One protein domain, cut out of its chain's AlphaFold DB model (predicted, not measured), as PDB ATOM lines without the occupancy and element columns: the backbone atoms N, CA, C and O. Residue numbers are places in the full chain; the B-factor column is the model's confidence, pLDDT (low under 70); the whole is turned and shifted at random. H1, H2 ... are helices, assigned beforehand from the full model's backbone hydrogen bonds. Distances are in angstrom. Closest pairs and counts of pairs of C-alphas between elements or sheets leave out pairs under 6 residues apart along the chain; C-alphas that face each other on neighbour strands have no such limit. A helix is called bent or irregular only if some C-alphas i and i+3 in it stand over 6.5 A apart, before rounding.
ATOM      1  N   ILE A   2     237.925 102.076 290.368       92.81
ATOM      2  CA  ILE A   2     238.394 103.417 290.796       92.81
ATOM      3  C   ILE A   2     237.618 103.964 292.006       92.81
ATOM      4  O   ILE A   2     238.232 104.460 292.944       92.81
ATOM      5  N   ALA A   3     236.287 103.811 292.033       95.69
ATOM      6  CA  ALA A   3     235.470 104.204 293.188       95.69
ATOM      7  C   ALA A   3     235.920 103.504 294.485       95.69
ATOM      8  O   ALA A   3     236.172 104.162 295.482       95.69
ATOM      9  N   ARG A   4     236.157 102.184 294.435       97.25
ATOM     10  CA  ARG A   4     236.660 101.420 295.587       97.25
ATOM     11  C   ARG A   4     238.047 101.891 296.028       97.25
ATOM     12  O   ARG A   4     238.280 102.022 297.222       97.25
ATOM     13  N   ALA A   5     238.954 102.155 295.087       97.56
ATOM     14  CA  ALA A   5     240.269 102.711 295.407       97.56
ATOM     15  C   ALA A   5     240.157 104.100 296.057       97.56
ATOM     16  O   ALA A   5     240.894 104.401 296.991       97.56
ATOM     17  N   THR A   6     239.208 104.916 295.587       97.81
ATOM     18  CA  THR A   6     238.907 106.240 296.144       97.81
ATOM     19  C   THR A   6     238.404 106.126 297.575       97.81
ATOM     20  O   THR A   6     238.921 106.826 298.435       97.81
ATOM     21  N   ASP A   7     237.471 105.213 297.854       98.38
ATOM     22  CA  ASP A   7     236.945 104.997 299.206       98.38
ATOM     23  C   ASP A   7     238.048 104.564 300.183       98.38
ATOM     24  O   ASP A   7     238.148 105.105 301.280       98.38
ATOM     25  N   LEU A   8     238.914 103.628 299.772       98.25
ATOM     26  CA  LEU A   8     240.034 103.152 300.594       98.25
ATOM     27  C   LEU A   8     241.060 104.259 300.866       98.25
ATOM     28  O   LEU A   8     241.481 104.453 302.006       98.25
ATOM     29  N   ALA A   9     241.444 105.011 299.834       98.06
ATOM     30  CA  ALA A   9     242.381 106.119 299.980       98.06
ATOM     31  C   ALA A   9     241.785 107.254 300.833       98.06
ATOM     32  O   ALA A   9     242.484 107.838 301.661       98.06
ATOM     33  N   MET A  10     240.489 107.537 300.673       97.88
ATOM     34  CA  MET A  10     239.770 108.528 301.471       97.88
ATOM     35  C   MET A  10     239.694 108.116 302.940       97.88
ATOM     36  O   MET A  10     239.944 108.940 303.814       97.88
ATOM     37  N   ASP A  11     239.416 106.846 303.230       98.00
ATOM     38  CA  ASP A  11     239.429 106.327 304.597       98.00
ATOM     39  C   ASP A  11     240.812 106.480 305.257       98.00
ATOM     40  O   ASP A  11     240.905 106.926 306.401       98.00
ATOM     41  N   VAL A  12     241.901 106.213 304.524       97.88
ATOM     42  CA  VAL A  12     243.269 106.466 305.014       97.88
ATOM     43  C   VAL A  12     243.491 107.947 305.325       97.88
ATOM     44  O   VAL A  12     244.050 108.266 306.378       97.88
ATOM     45  N   ILE A  13     243.039 108.856 304.454       96.69
ATOM     46  CA  ILE A  13     243.131 110.303 304.693       96.69
ATOM     47  C   ILE A  13     242.354 110.665 305.962       96.69
ATOM     48  O   ILE A  13     242.938 111.214 306.893       96.69
ATOM     49  N   LEU A  14     241.071 110.314 306.043       97.19
ATOM     50  CA  LEU A  14     240.207 110.680 307.167       97.19
ATOM     51  C   LEU A  14     240.735 110.144 308.504       97.19
ATOM     52  O   LEU A  14     240.790 110.889 309.483       97.19
ATOM     53  N   ARG A  15     241.190 108.884 308.545       96.31
ATOM     54  CA  ARG A  15     241.794 108.299 309.751       96.31
ATOM     55  C   ARG A  15     243.099 108.985 310.139       96.31
ATOM     56  O   ARG A  15     243.316 109.225 311.323       96.31
ATOM     57  N   SER A  16     243.941 109.334 309.167       96.38
ATOM     58  CA  SER A  16     245.193 110.050 309.434       96.38
ATOM     59  C   SER A  16     244.944 111.455 309.991       96.38
ATOM     60  O   SER A  16     245.665 111.905 310.876       96.38
ATOM     61  N   TRP A  17     243.902 112.137 309.508       96.00
ATOM     62  CA  TRP A  17     243.539 113.482 309.960       96.00
ATOM     63  C   TRP A  17     242.894 113.508 311.349       96.00
ATOM     64  O   TRP A  17     243.016 114.507 312.049       96.00
ATOM     65  N   ALA A  18     242.246 112.424 311.786       93.62
ATOM     66  CA  ALA A  18     241.565 112.374 313.083       93.62
ATOM     67  C   ALA A  18     242.503 112.530 314.299       93.62
ATOM     68  O   ALA A  18     242.032 112.866 315.385       93.62
ATOM     69  N   GLY A  19     243.808 112.289 314.138       84.38
ATOM     70  CA  GLY A  19     244.796 112.406 315.216       84.38
ATOM     71  C   GLY A  19     246.148 112.970 314.785       84.38
ATOM     72  O   GLY A  19     247.118 112.813 315.520       84.38
ATOM     73  N   GLY A  20     246.233 113.559 313.592       87.94
ATOM     74  CA  GLY A  20     247.479 114.080 313.041       87.94
ATOM     75  C   GLY A  20     247.613 115.590 313.220       87.94
ATOM     76  O   GLY A  20     246.664 116.334 312.983       87.94
ATOM     77  N   ASP A  21     248.815 116.040 313.576       92.94
ATOM     78  CA  ASP A  21     249.148 117.462 313.595       92.94
ATOM     79  C   ASP A  21     249.448 117.952 312.175       92.94
ATOM     80  O   ASP A  21     250.262 117.376 311.446       92.94
ATOM     81  N   ALA A  55     252.877 113.478 306.736       97.50
ATOM     82  CA  ALA A  55     252.820 112.189 306.054       97.50
ATOM     83  C   ALA A  55     252.386 112.299 304.581       97.50
ATOM     84  O   ALA A  55     252.836 111.504 303.756       97.50
ATOM     85  N   GLN A  56     251.549 113.286 304.233       96.88
ATOM     86  CA  GLN A  56     251.126 113.506 302.850       96.88
ATOM     87  C   GLN A  56     252.295 114.006 301.996       96.88
ATOM     88  O   GLN A  56     252.547 113.432 300.940       96.88
ATOM     89  N   ASP A  57     253.065 114.986 302.469       97.25
ATOM     90  CA  ASP A  57     254.220 115.513 301.723       97.25
ATOM     91  C   ASP A  57     255.328 114.454 301.584       97.25
ATOM     92  O   ASP A  57     255.850 114.222 300.496       97.25
ATOM     93  N   VAL A  58     255.596 113.702 302.662       97.94
ATOM     94  CA  VAL A  58     256.516 112.549 302.642       97.94
ATOM     95  C   VAL A  58     256.082 111.499 301.616       97.94
ATOM     96  O   VAL A  58     256.917 110.963 300.884       97.94
ATOM     97  N   SER A  59     254.780 111.201 301.530       97.94
ATOM     98  CA  SER A  59     254.267 110.249 300.541       97.94
ATOM     99  C   SER A  59     254.475 110.736 299.104       97.94
ATOM    100  O   SER A  59     254.781 109.937 298.223       97.94
ATOM    101  N   ILE A  60     254.379 112.045 298.856       97.75
ATOM    102  CA  ILE A  60     254.619 112.623 297.532       97.75
ATOM    103  C   ILE A  60     256.101 112.496 297.164       97.75
ATOM    104  O   ILE A  60     256.410 112.027 296.067       97.75
ATOM    105  N   SER A  61     257.016 112.780 298.097       97.62
ATOM    106  CA  SER A  61     258.460 112.592 297.887       97.62
ATOM    107  C   SER A  61     258.852 111.149 297.572       97.62
ATOM    108  O   SER A  61     259.811 110.905 296.840       97.62
ATOM    109  N   LEU A  62     258.116 110.173 298.103       98.06
ATOM    110  CA  LEU A  62     258.385 108.748 297.896       98.06
ATOM    111  C   LEU A  62     257.625 108.146 296.705       98.06
ATOM    112  O   LEU A  62     257.926 107.016 296.297       98.06
ATOM    113  N   TYR A  63     256.690 108.887 296.110       97.56
ATOM    114  CA  TYR A  63     255.720 108.381 295.142       97.56
ATOM    115  C   TYR A  63     256.347 107.755 293.889       97.56
ATOM    116  O   TYR A  63     255.903 106.698 293.420       97.56
ATOM    117  N   SER A  64     257.394 108.374 293.343       94.38
ATOM    118  CA  SER A  64     258.110 107.890 292.153       94.38
ATOM    119  C   SER A  64     258.891 106.600 292.413       94.38
ATOM    120  O   SER A  64     259.157 105.814 291.500       94.38
ATOM    121  N   SER A  65     259.250 106.347 293.674       95.38
ATOM    122  CA  SER A  65     259.993 105.156 294.077       95.38
ATOM    123  C   SER A  65     259.106 103.928 294.283       95.38
ATOM    124  O   SER A  65     259.641 102.826 294.321       95.38
ATOM    125  N   ARG A  66     257.774 104.088 294.366       94.69
ATOM    126  CA  ARG A  66     256.832 103.035 294.803       94.69
ATOM    127  C   ARG A  66     256.838 101.752 293.963       94.69
ATOM    128  O   ARG A  66     256.394 100.715 294.432       94.69
ATOM    129  N   LEU A  67     257.301 101.832 292.715       93.19
ATOM    130  CA  LEU A  67     257.393 100.694 291.790       93.19
ATOM    131  C   LEU A  67     258.828 100.171 291.624       93.19
ATOM    132  O   LEU A  67     259.053  99.211 290.890       93.19
ATOM    133  N   LYS A  68     259.819 100.810 292.256       95.12
ATOM    134  CA  LYS A  68     261.225 100.412 292.141       95.12
ATOM    135  C   LYS A  68     261.485  99.211 293.049       95.12
ATOM    136  O   LYS A  68     261.041  99.191 294.192       95.12
ATOM    137  N   ALA A  69     262.296  98.256 292.592       96.06
ATOM    138  CA  ALA A  69     262.744  97.137 293.430       96.06
ATOM    139  C   ALA A  69     263.469  97.609 294.709       96.06
ATOM    140  O   ALA A  69     263.444  96.933 295.731       96.06
ATOM    141  N   SER A  70     264.078  98.798 294.663       96.81
ATOM    142  CA  SER A  70     264.741  99.451 295.791       96.81
ATOM    143  C   SER A  70     263.812 100.296 296.673       96.81
ATOM    144  O   SER A  70     264.317 101.015 297.531       96.81
ATOM    145  N   HIS A  71     262.485 100.247 296.489       95.38
ATOM    146  CA  HIS A  71     261.538 101.100 297.218       95.38
ATOM    147  C   HIS A  71     261.759 101.058 298.735       95.38
ATOM    148  O   HIS A  71     261.903 102.108 299.354       95.38
ATOM    149  N   HIS A  72     261.882  99.864 299.320       95.88
ATOM    150  CA  HIS A  72     262.083  99.711 300.761       95.88
ATOM    151  C   HIS A  72     263.378 100.384 301.255       95.88
ATOM    152  O   HIS A  72     263.369 101.098 302.257       95.88
ATOM    153  N   GLU A  73     264.483 100.237 300.517       98.12
ATOM    154  CA  GLU A  73     265.753 100.890 300.856       98.12
ATOM    155  C   GLU A  73     265.682 102.414 300.697       98.12
ATOM    156  O   GLU A  73     266.251 103.146 301.509       98.12
ATOM    157  N   ILE A  74     264.943 102.906 299.697       97.94
ATOM    158  CA  ILE A  74     264.696 104.341 299.504       97.94
ATOM    159  C   ILE A  74     263.888 104.904 300.678       97.94
ATOM    160  O   ILE A  74     264.297 105.908 301.257       97.94
ATOM    161  N   VAL A  75     262.797 104.240 301.080       98.06
ATOM    162  CA  VAL A  75     261.980 104.643 302.239       98.06
ATOM    163  C   VAL A  75     262.827 104.666 303.509       98.06
ATOM    164  O   VAL A  75     262.793 105.643 304.253       98.06
ATOM    165  N   LYS A  76     263.647 103.635 303.741       98.25
ATOM    166  CA  LYS A  76     264.542 103.557 304.902       98.25
ATOM    167  C   LYS A  76     265.588 104.674 304.914       98.25
ATOM    168  O   LYS A  76     265.855 105.254 305.967       98.25
ATOM    169  N   ALA A  77     266.184 104.984 303.763       98.19
ATOM    170  CA  ALA A  77     267.157 106.066 303.646       98.19
ATOM    171  C   ALA A  77     266.515 107.445 303.853       98.19
ATOM    172  O   ALA A  77     267.081 108.263 304.577       98.19
ATOM    173  N   PHE A  78     265.337 107.672 303.267       97.69
ATOM    174  CA  PHE A  78     264.569 108.903 303.431       97.69
ATOM    175  C   PHE A  78     264.151 109.098 304.892       97.69
ATOM    176  O   PHE A  78     264.405 110.153 305.468       97.69
ATOM    177  N   ARG A  79     263.599 108.053 305.523       98.38
ATOM    178  CA  ARG A  79     263.216 108.056 306.939       98.38
ATOM    179  C   ARG A  79     264.381 108.427 307.848       98.38
ATOM    180  O   ARG A  79     264.214 109.298 308.687       98.38
ATOM    181  N   ARG A  80     265.558 107.822 307.646       98.56
ATOM    182  CA  ARG A  80     266.755 108.144 308.436       98.56
ATOM    183  C   ARG A  80     267.093 109.635 308.378       98.56
ATOM    184  O   ARG A  80     267.362 110.208 309.419       98.56
ATOM    185  N   GLY A  81     267.063 110.247 307.192       97.56
ATOM    186  CA  GLY A  81     267.323 111.684 307.052       97.56
ATOM    187  C   GLY A  81     266.220 112.555 307.661       97.56
ATOM    188  O   GLY A  81     266.510 113.575 308.271       97.56
ATOM    189  N   TYR A  82     264.957 112.140 307.543       97.88
ATOM    190  CA  TYR A  82     263.825 112.844 308.152       97.88
ATOM    191  C   TYR A  82     263.910 112.840 309.690       97.88
ATOM    192  O   TYR A  82     263.752 113.880 310.331       97.88
ATOM    193  N   GLU A  83     264.228 111.679 310.272       98.50
ATOM    194  CA  GLU A  83     264.340 111.449 311.720       98.50
ATOM    195  C   GLU A  83     265.515 112.181 312.385       98.50
ATOM    196  O   GLU A  83     265.546 112.284 313.609       98.50
ATOM    197  N   GLU A  84     266.446 112.754 311.614       98.38
ATOM    198  CA  GLU A  84     267.464 113.664 312.158       98.38
ATOM    199  C   GLU A  84     266.857 114.984 312.670       98.38
ATOM    200  O   GLU A  84     267.456 115.634 313.526       98.38
ATOM    201  N   ILE A  85     265.677 115.377 312.171       97.62
ATOM    202  CA  ILE A  85     265.046 116.674 312.465       97.62
ATOM    203  C   ILE A  85     263.654 116.521 313.096       97.62
ATOM    204  O   ILE A  85     263.296 117.314 313.966       97.62
ATOM    205  N   ALA A  86     262.862 115.527 312.680       96.75
ATOM    206  CA  ALA A  86     261.486 115.349 313.147       96.75
ATOM    207  C   ALA A  86     261.076 113.866 313.224       96.75
ATOM    208  O   ALA A  86     261.587 113.052 312.460       96.75
ATOM    209  N   PRO A  87     260.128 113.483 314.101       96.81
ATOM    210  CA  PRO A  87     259.624 112.111 314.154       96.81
ATOM    211  C   PRO A  87     259.043 111.654 312.812       96.81
ATOM    212  O   PRO A  87     258.360 112.422 312.135       96.81
ATOM    213  N   TRP A  88     259.268 110.392 312.445       97.81
ATOM    214  CA  TRP A  88     258.713 109.824 311.216       97.81
ATOM    215  C   TRP A  88     257.173 109.885 311.212       97.81
ATOM    216  O   TRP A  88     256.552 109.295 312.098       97.81
ATOM    217  N   PRO A  89     256.536 110.562 310.232       97.25
ATOM    218  CA  PRO A  89     255.107 110.865 310.305       97.25
ATOM    219  C   PRO A  89     254.216 109.772 309.701       97.25
ATOM    220  O   PRO A  89     252.994 109.866 309.789       97.25
ATOM    221  N   VAL A  90     254.804 108.759 309.056       97.38
ATOM    222  CA  VAL A  90     254.063 107.662 308.423       97.38
ATOM    223  C   VAL A  90     253.984 106.476 309.386       97.38
ATOM    224  O   VAL A  90     255.007 105.904 309.761       97.38
ATOM    225  N   ALA A  91     252.767 106.096 309.765       95.69
ATOM    226  CA  ALA A  91     252.482 105.059 310.750       95.69
ATOM    227  C   ALA A  91     252.885 103.656 310.270       95.69
ATOM    228  O   ALA A  91     253.541 102.916 311.004       95.69
ATOM    229  N   ASP A  92     252.510 103.295 309.042       96.25
ATOM    230  CA  ASP A  92     252.770 101.981 308.455       96.25
ATOM    231  C   ASP A  92     252.728 102.006 306.911       96.25
ATOM    232  O   ASP A  92     252.464 103.032 306.275       96.25
ATOM    233  N   GLU A  93     253.013 100.856 306.293       96.12
ATOM    234  CA  GLU A  93     252.990 100.696 304.835       96.12
ATOM    235  C   GLU A  93     251.589 100.880 304.234       96.12
ATOM    236  O   GLU A  93     251.473 101.326 303.092       96.12
ATOM    237  N   ALA A  94     250.522 100.571 304.980       97.00
ATOM    238  CA  ALA A  94     249.152 100.721 304.498       97.00
ATOM    239  C   ALA A  94     248.768 102.202 304.385       97.00
ATOM    240  O   ALA A  94     248.167 102.611 303.388       97.00
ATOM    241  N   GLN A  95     249.177 103.022 305.356       97.62
ATOM    242  CA  GLN A  95     249.005 104.468 305.304       97.62
ATOM    243  C   GLN A  95     249.779 105.070 304.124       97.62
ATOM    244  O   GLN A  95     249.215 105.843 303.348       97.62
ATOM    245  N   LEU A  96     251.047 104.675 303.935       98.06
ATOM    246  CA  LEU A  96     251.855 105.147 302.807       98.06
ATOM    247  C   LEU A  96     251.223 104.775 301.459       98.06
ATOM    248  O   LEU A  96     251.096 105.620 300.571       98.06
ATOM    249  N   ALA A  97     250.791 103.519 301.312       97.94
ATOM    250  CA  ALA A  97     250.123 103.044 300.108       97.94
ATOM    251  C   ALA A  97     248.803 103.787 299.850       97.94
ATOM    252  O   ALA A  97     248.515 104.131 298.704       97.94
ATOM    253  N   GLY A  98     248.031 104.086 300.899       98.25
ATOM    254  CA  GLY A  98     246.802 104.870 300.798       98.25
ATOM    255  C   GLY A  98     247.039 106.300 300.320       98.25
ATOM    256  O   GLY A  98     246.341 106.762 299.417       98.25
ATOM    257  N   PHE A  99     248.069 106.982 300.829       98.38
ATOM    258  CA  PHE A  99     248.428 108.307 300.318       98.38
ATOM    259  C   PHE A  99     248.965 108.266 298.882       98.38
ATOM    260  O   PHE A  99     248.585 109.110 298.068       98.38
ATOM    261  N   HIS A 100     249.760 107.256 298.512       98.38
ATOM    262  CA  HIS A 100     250.141 107.055 297.111       98.38
ATOM    263  C   HIS A 100     248.916 106.826 296.214       98.38
ATOM    264  O   HIS A 100     248.875 107.347 295.100       98.38
ATOM    265  N   ALA A 101     247.912 106.077 296.678       98.31
ATOM    266  CA  ALA A 101     246.680 105.856 295.925       98.31
ATOM    267  C   ALA A 101     245.894 107.163 295.758       98.31
ATOM    268  O   ALA A 101     245.471 107.476 294.646       98.31
ATOM    269  N   ALA A 102     245.789 107.974 296.816       97.94
ATOM    270  CA  ALA A 102     245.186 109.302 296.745       97.94
ATOM    271  C   ALA A 102     245.900 110.206 295.724       97.94
ATOM    272  O   ALA A 102     245.244 110.780 294.851       97.94
ATOM    273  N   ARG A 103     247.241 110.278 295.764       97.56
ATOM    274  CA  ARG A 103     248.036 111.040 294.783       97.56
ATOM    275  C   ARG A 103     247.839 110.500 293.366       97.56
ATOM    276  O   ARG A 103     247.656 111.285 292.442       97.56
ATOM    277  N   GLN A 104     247.817 109.180 293.177       97.81
ATOM    278  CA  GLN A 104     247.592 108.578 291.860       97.81
ATOM    279  C   GLN A 104     246.207 108.924 291.300       97.81
ATOM    280  O   GLN A 104     246.111 109.276 290.125       97.81
ATOM    281  N   ILE A 105     245.151 108.871 292.115       97.56
ATOM    282  CA  ILE A 105     243.789 109.242 291.702       97.56
ATOM    283  C   ILE A 105     243.718 110.736 291.358       97.56
ATOM    284  O   ILE A 105     243.125 111.109 290.347       97.56
ATOM    285  N   MET A 106     244.374 111.593 292.144       96.62
ATOM    286  CA  MET A 106     244.490 113.022 291.846       96.62
ATOM    287  C   MET A 106     245.177 113.264 290.492       96.62
ATOM    288  O   MET A 106     244.659 114.016 289.669       96.62
ATOM    289  N   LEU A 107     246.293 112.580 290.219       96.50
ATOM    290  CA  LEU A 107     247.009 112.675 288.942       96.50
ATOM    291  C   LEU A 107     246.190 112.127 287.764       96.50
ATOM    292  O   LEU A 107     246.240 112.690 286.675       96.50
ATOM    293  N   MET A 108     245.398 111.069 287.969       97.56
ATOM    294  CA  MET A 108     244.453 110.572 286.959       97.56
ATOM    295  C   MET A 108     243.370 111.610 286.649       97.56
ATOM    296  O   MET A 108     243.069 111.852 285.483       97.56
ATOM    297  N   ASN A 109     242.818 112.261 287.678       96.94
ATOM    298  CA  ASN A 109     241.847 113.341 287.501       96.94
ATOM    299  C   ASN A 109     242.455 114.541 286.768       96.94
ATOM    300  O   ASN A 109     241.785 115.145 285.934       96.94
ATOM    301  N   TYR A 110     243.711 114.881 287.069       96.75
ATOM    302  CA  TYR A 110     244.445 115.917 286.350       96.75
ATOM    303  C   TYR A 110     244.607 115.541 284.874       96.75
ATOM    304  O   TYR A 110     244.157 116.289 284.010       96.75
ATOM    305  N   ALA A 111     245.136 114.347 284.585       97.62
ATOM    306  CA  ALA A 111     245.335 113.854 283.223       97.62
ATOM    307  C   ALA A 111     244.039 113.876 282.396       97.62
ATOM    308  O   ALA A 111     244.031 114.382 281.279       97.62
ATOM    309  N   ALA A 112     242.925 113.414 282.973       96.88
ATOM    310  CA  ALA A 112     241.618 113.414 282.314       96.88
ATOM    311  C   ALA A 112     241.075 114.823 282.000       96.88
ATOM    312  O   ALA A 112     240.196 114.964 281.152       96.88
ATOM    313  N   ARG A 113     241.555 115.863 282.695       97.56
ATOM    314  CA  ARG A 113     241.119 117.255 282.511       97.56
ATOM    315  C   ARG A 113     242.037 118.067 281.607       97.56
ATOM    316  O   ARG A 113     241.569 119.045 281.032       97.56
ATOM    317  N   THR A 114     243.319 117.717 281.528       97.50
ATOM    318  CA  THR A 114     244.340 118.569 280.897       97.50
ATOM    319  C   THR A 114     244.984 117.958 279.663       97.50
ATOM    320  O   THR A 114     245.433 118.710 278.798       97.50
ATOM    321  N   LEU A 115     245.022 116.628 279.546       97.81
ATOM    322  CA  LEU A 115     245.643 115.959 278.407       97.81
ATOM    323  C   LEU A 115     244.646 115.745 277.259       97.81
ATOM    324  O   LEU A 115     243.438 115.622 277.489       97.81
ATOM    325  N   PRO A 116     245.134 115.633 276.011       98.25
ATOM    326  CA  PRO A 116     244.341 115.097 274.913       98.25
ATOM    327  C   PRO A 116     243.767 113.720 275.265       98.25
ATOM    328  O   PRO A 116     244.444 112.913 275.899       98.25
ATOM    329  N   LEU A 117     242.544 113.424 274.806       97.44
ATOM    330  CA  LEU A 117     241.799 112.207 275.175       97.44
ATOM    331  C   LEU A 117     242.652 110.932 275.093       97.44
ATOM    332  O   LEU A 117     242.705 110.167 276.048       97.44
ATOM    333  N   LYS A 118     243.368 110.745 273.981       98.00
ATOM    334  CA  LYS A 118     244.206 109.563 273.766       98.00
ATOM    335  C   LYS A 118     245.349 109.454 274.785       98.00
ATOM    336  O   LYS A 118     245.623 108.373 275.285       98.00
ATOM    337  N   GLU A 119     246.004 110.565 275.110       98.25
ATOM    338  CA  GLU A 119     247.092 110.585 276.096       98.25
ATOM    339  C   GLU A 119     246.563 110.352 277.516       98.25
ATOM    340  O   GLU A 119     247.211 109.680 278.320       98.25
ATOM    341  N   ALA A 120     245.366 110.864 277.826       98.06
ATOM    342  CA  ALA A 120     244.688 110.589 279.087       98.06
ATOM    343  C   ALA A 120     244.323 109.100 279.223       98.06
ATOM    344  O   ALA A 120     244.573 108.513 280.276       98.06
ATOM    345  N   GLU A 121     243.782 108.482 278.168       97.88
ATOM    346  CA  GLU A 121     243.488 107.042 278.116       97.88
ATOM    347  C   GLU A 121     244.760 106.210 278.323       97.88
ATOM    348  O   GLU A 121     244.813 105.384 279.232       97.88
ATOM    349  N   GLU A 122     245.828 106.501 277.572       98.19
ATOM    350  CA  GLU A 122     247.124 105.821 277.709       98.19
ATOM    351  C   GLU A 122     247.719 105.977 279.121       98.19
ATOM    352  O   GLU A 122     248.279 105.030 279.685       98.19
ATOM    353  N   TYR A 123     247.596 107.168 279.720       97.56
ATOM    354  CA  TYR A 123     248.031 107.409 281.092       97.56
ATOM    355  C   TYR A 123     247.243 106.557 282.091       97.56
ATOM    356  O   TYR A 123     247.853 105.927 282.961       97.56
ATOM    357  N   ILE A 124     245.913 106.546 281.973       96.88
ATOM    358  CA  ILE A 124     245.019 105.786 282.850       96.88
ATOM    359  C   ILE A 124     245.333 104.294 282.730       96.88
ATOM    360  O   ILE A 124     245.651 103.669 283.740       96.88
ATOM    361  N   ASP A 125     245.366 103.740 281.521       97.19
ATOM    362  CA  ASP A 125     245.643 102.318 281.291       97.19
ATOM    363  C   ASP A 125     246.982 101.881 281.896       97.19
ATOM    364  O   ASP A 125     247.090 100.806 282.488       97.19
ATOM    365  N   ARG A 126     248.001 102.746 281.836       96.81
ATOM    366  CA  ARG A 126     249.318 102.470 282.423       96.81
ATOM    367  C   ARG A 126     249.290 102.358 283.950       96.81
ATOM    368  O   ARG A 126     250.074 101.592 284.509       96.81
ATOM    369  N   VAL A 127     248.451 103.131 284.640       96.19
ATOM    370  CA  VAL A 127     248.432 103.175 286.117       96.19
ATOM    371  C   VAL A 127     247.403 102.230 286.739       96.19
ATOM    372  O   VAL A 127     247.540 101.851 287.906       96.19
ATOM    373  N   MET A 128     246.403 101.808 285.967       96.44
ATOM    374  CA  MET A 128     245.306 100.953 286.427       96.44
ATOM    375  C   MET A 128     245.755  99.624 287.059       96.44
ATOM    376  O   MET A 128     245.279  99.336 288.159       96.44
ATOM    377  N   PRO A 129     246.718  98.855 286.501       96.44
ATOM    378  CA  PRO A 129     247.161  97.598 287.115       96.44
ATOM    379  C   PRO A 129     247.726  97.766 288.533       96.44
ATOM    380  O   PRO A 129     247.566  96.902 289.404       96.44
ATOM    381  N   TRP A 130     248.391  98.897 288.795       95.94
ATOM    382  CA  TRP A 130     248.887  99.203 290.133       95.94
ATOM    383  C   TRP A 130     247.736  99.522 291.091       95.94
ATOM    384  O   TRP A 130     247.714  99.008 292.209       95.94
ATOM    385  N   LEU A 131     246.754 100.312 290.645       97.00
ATOM    386  CA  LEU A 131     245.589 100.663 291.458       97.00
ATOM    387  C   LEU A 131     244.725  99.430 291.781       97.00
ATOM    388  O   LEU A 131     244.234  99.292 292.899       97.00
ATOM    389  N   GLU A 132     244.604  98.491 290.843       97.12
ATOM    390  CA  GLU A 132     243.966  97.188 291.067       97.12
ATOM    391  C   GLU A 132     244.705  96.359 292.117       97.12
ATOM    392  O   GLU A 132     244.082  95.762 292.997       97.12
ATOM    393  N   THR A 133     246.038  96.355 292.061       96.69
ATOM    394  CA  THR A 133     246.860  95.684 293.072       96.69
ATOM    395  C   THR A 133     246.661  96.320 294.445       96.69
ATOM    396  O   THR A 133     246.477  95.589 295.412       96.69
ATOM    397  N   TYR A 134     246.618  97.652 294.533       97.31
ATOM    398  CA  TYR A 134     246.298  98.363 295.771       97.31
ATOM    399  C   TYR A 134     244.931  97.939 296.334       97.31
ATOM    400  O   TYR A 134     244.849  97.526 297.490       97.31
ATOM    401  N   VAL A 135     243.874  97.946 295.514       98.12
ATOM    402  CA  VAL A 135     242.531  97.524 295.950       98.12
ATOM    403  C   VAL A 135     242.514  96.070 296.414       98.12
ATOM    404  O   VAL A 135     241.874  95.769 297.410       98.12
ATOM    405  N   ARG A 136     243.216  95.160 295.735       98.00
ATOM    406  CA  ARG A 136     243.280  93.746 296.137       98.00
ATOM    407  C   ARG A 136     244.038  93.534 297.450       98.00
ATOM    408  O   ARG A 136     243.729  92.596 298.176       98.00
ATOM    409  N   THR A 137     245.054  94.348 297.719       97.00
ATOM    410  CA  THR A 137     245.891  94.214 298.917       97.00
ATOM    411  C   THR A 137     245.224  94.808 300.158       97.00
ATOM    412  O   THR A 137     245.380  94.255 301.242       97.00
ATOM    413  N   TYR A 138     244.493  95.918 300.012       96.44
ATOM    414  CA  TYR A 138     243.971  96.694 301.147       96.44
ATOM    415  C   TYR A 138     242.438  96.783 301.216       96.44
ATOM    416  O   TYR A 138     241.916  97.412 302.135       96.44
ATOM    417  N   GLY A 139     241.719  96.216 300.241       89.25
ATOM    418  CA  GLY A 139     240.260  96.293 300.109       89.25
ATOM    419  C   GLY A 139     239.528  95.029 300.504       89.25
ATOM    420  O   GLY A 139     238.366  95.216 300.937       89.25
TER     421      GLY A 139
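What this domain is: This is residues 2 to 21 and 55 to 139 of the 139 residues of the protein "APH domain-containing protein" of Acidimicrobiia bacterium (UniProt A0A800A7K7). One long helix, H4, runs through the middle; H1 crosses it on one side, and H2 crosses it on the other, with H3 folding back from H2 farther out. The bent H5 folds back from the far end of H4, its first arm H5a beside that end and its second arm H5b reaching H1 and the first half of H4, while the H4 and H5a hairpin makes one end of the long axis and H3 with the link after it the other. The printed part has 105 residues with five named helices, H1 to H5 in order, and no named strand: all helix, with mostly crossed packing. It is compact, with a radius of gyration of the C-alphas of 14.6 A, yet elongated, spanning 45 by 29 by 26 A.

Where its parts are: H1, residues 2 to 17, begins at C-alpha 2 (238.394, 103.417, 290.796) and is 22.2 A long. H2, residues 55 to 65, is irregular: C-alphas 61 and 64 are 7.4 A apart. H3 holds residues 71 to 82. H4, residues 93 to 114, is 31.1 A long and begins at C-alpha 93 (252.990, 100.696, 304.835). H5, residues 117 to 138, was assigned as one helix by its hydrogen bonds but is bent, with C-alphas 126 and 129 7.1 A apart. Its arms are H5a, residues 117 to 126, and H5b, residues 129 to 138, which ends at C-alpha 138 (243.971, 96.694, 301.147).

How they stand to each other: H4 is the hub. Its residues 95 to 105 touch H1 at a steep tilt of 55 degrees, opposite ways; the closest C-alphas, of Ala 9 and Gly 98, are 4.7 A apart. Its residues 96 to 103 touch H2, about perpendicular at 76 degrees, closest at the C-alphas of Tyr 63 and His 100, 6.1 A. H2 forms a helical hairpin with H3, whose residues 71 to 75 touch it, closest at the C-alphas of Ser 65 and His 71, 5.4 A. H4 and H5a form another helical hairpin at a shallow tilt of 16 degrees, with the C-alphas of Ala 112 and Ala 120 closest at 5.3 A. H5b touches H4 at 35.2 degrees, only just steep, closest at the C-alphas of Ala 101 and Leu 131, 6.9 A. H5b also touches residues 2 to 8 of H1, closest at the C-alphas of Ala 5 and Val 135, 5.7 A. H3 is apart from H1, H4 and both arms of H5. In H1, H3, H4, H5a and H5b every O i to N i+4 pair is within hydrogen-bond range; in H2, 5 of 7 are.

The domain as a whole: The C-alphas of Glu 84 and Lys 118 are the two farthest apart, at 45.1 A. Residues 22 to 54 are not printed, and C-alphas 21 and 55 are 9.9 A apart across this cut. The links H2 to H3 and H4 to H5 are tight, and H3 to H4 is short. Mean pLDDT of the printed part is 96.8, and no printed residue is under 70.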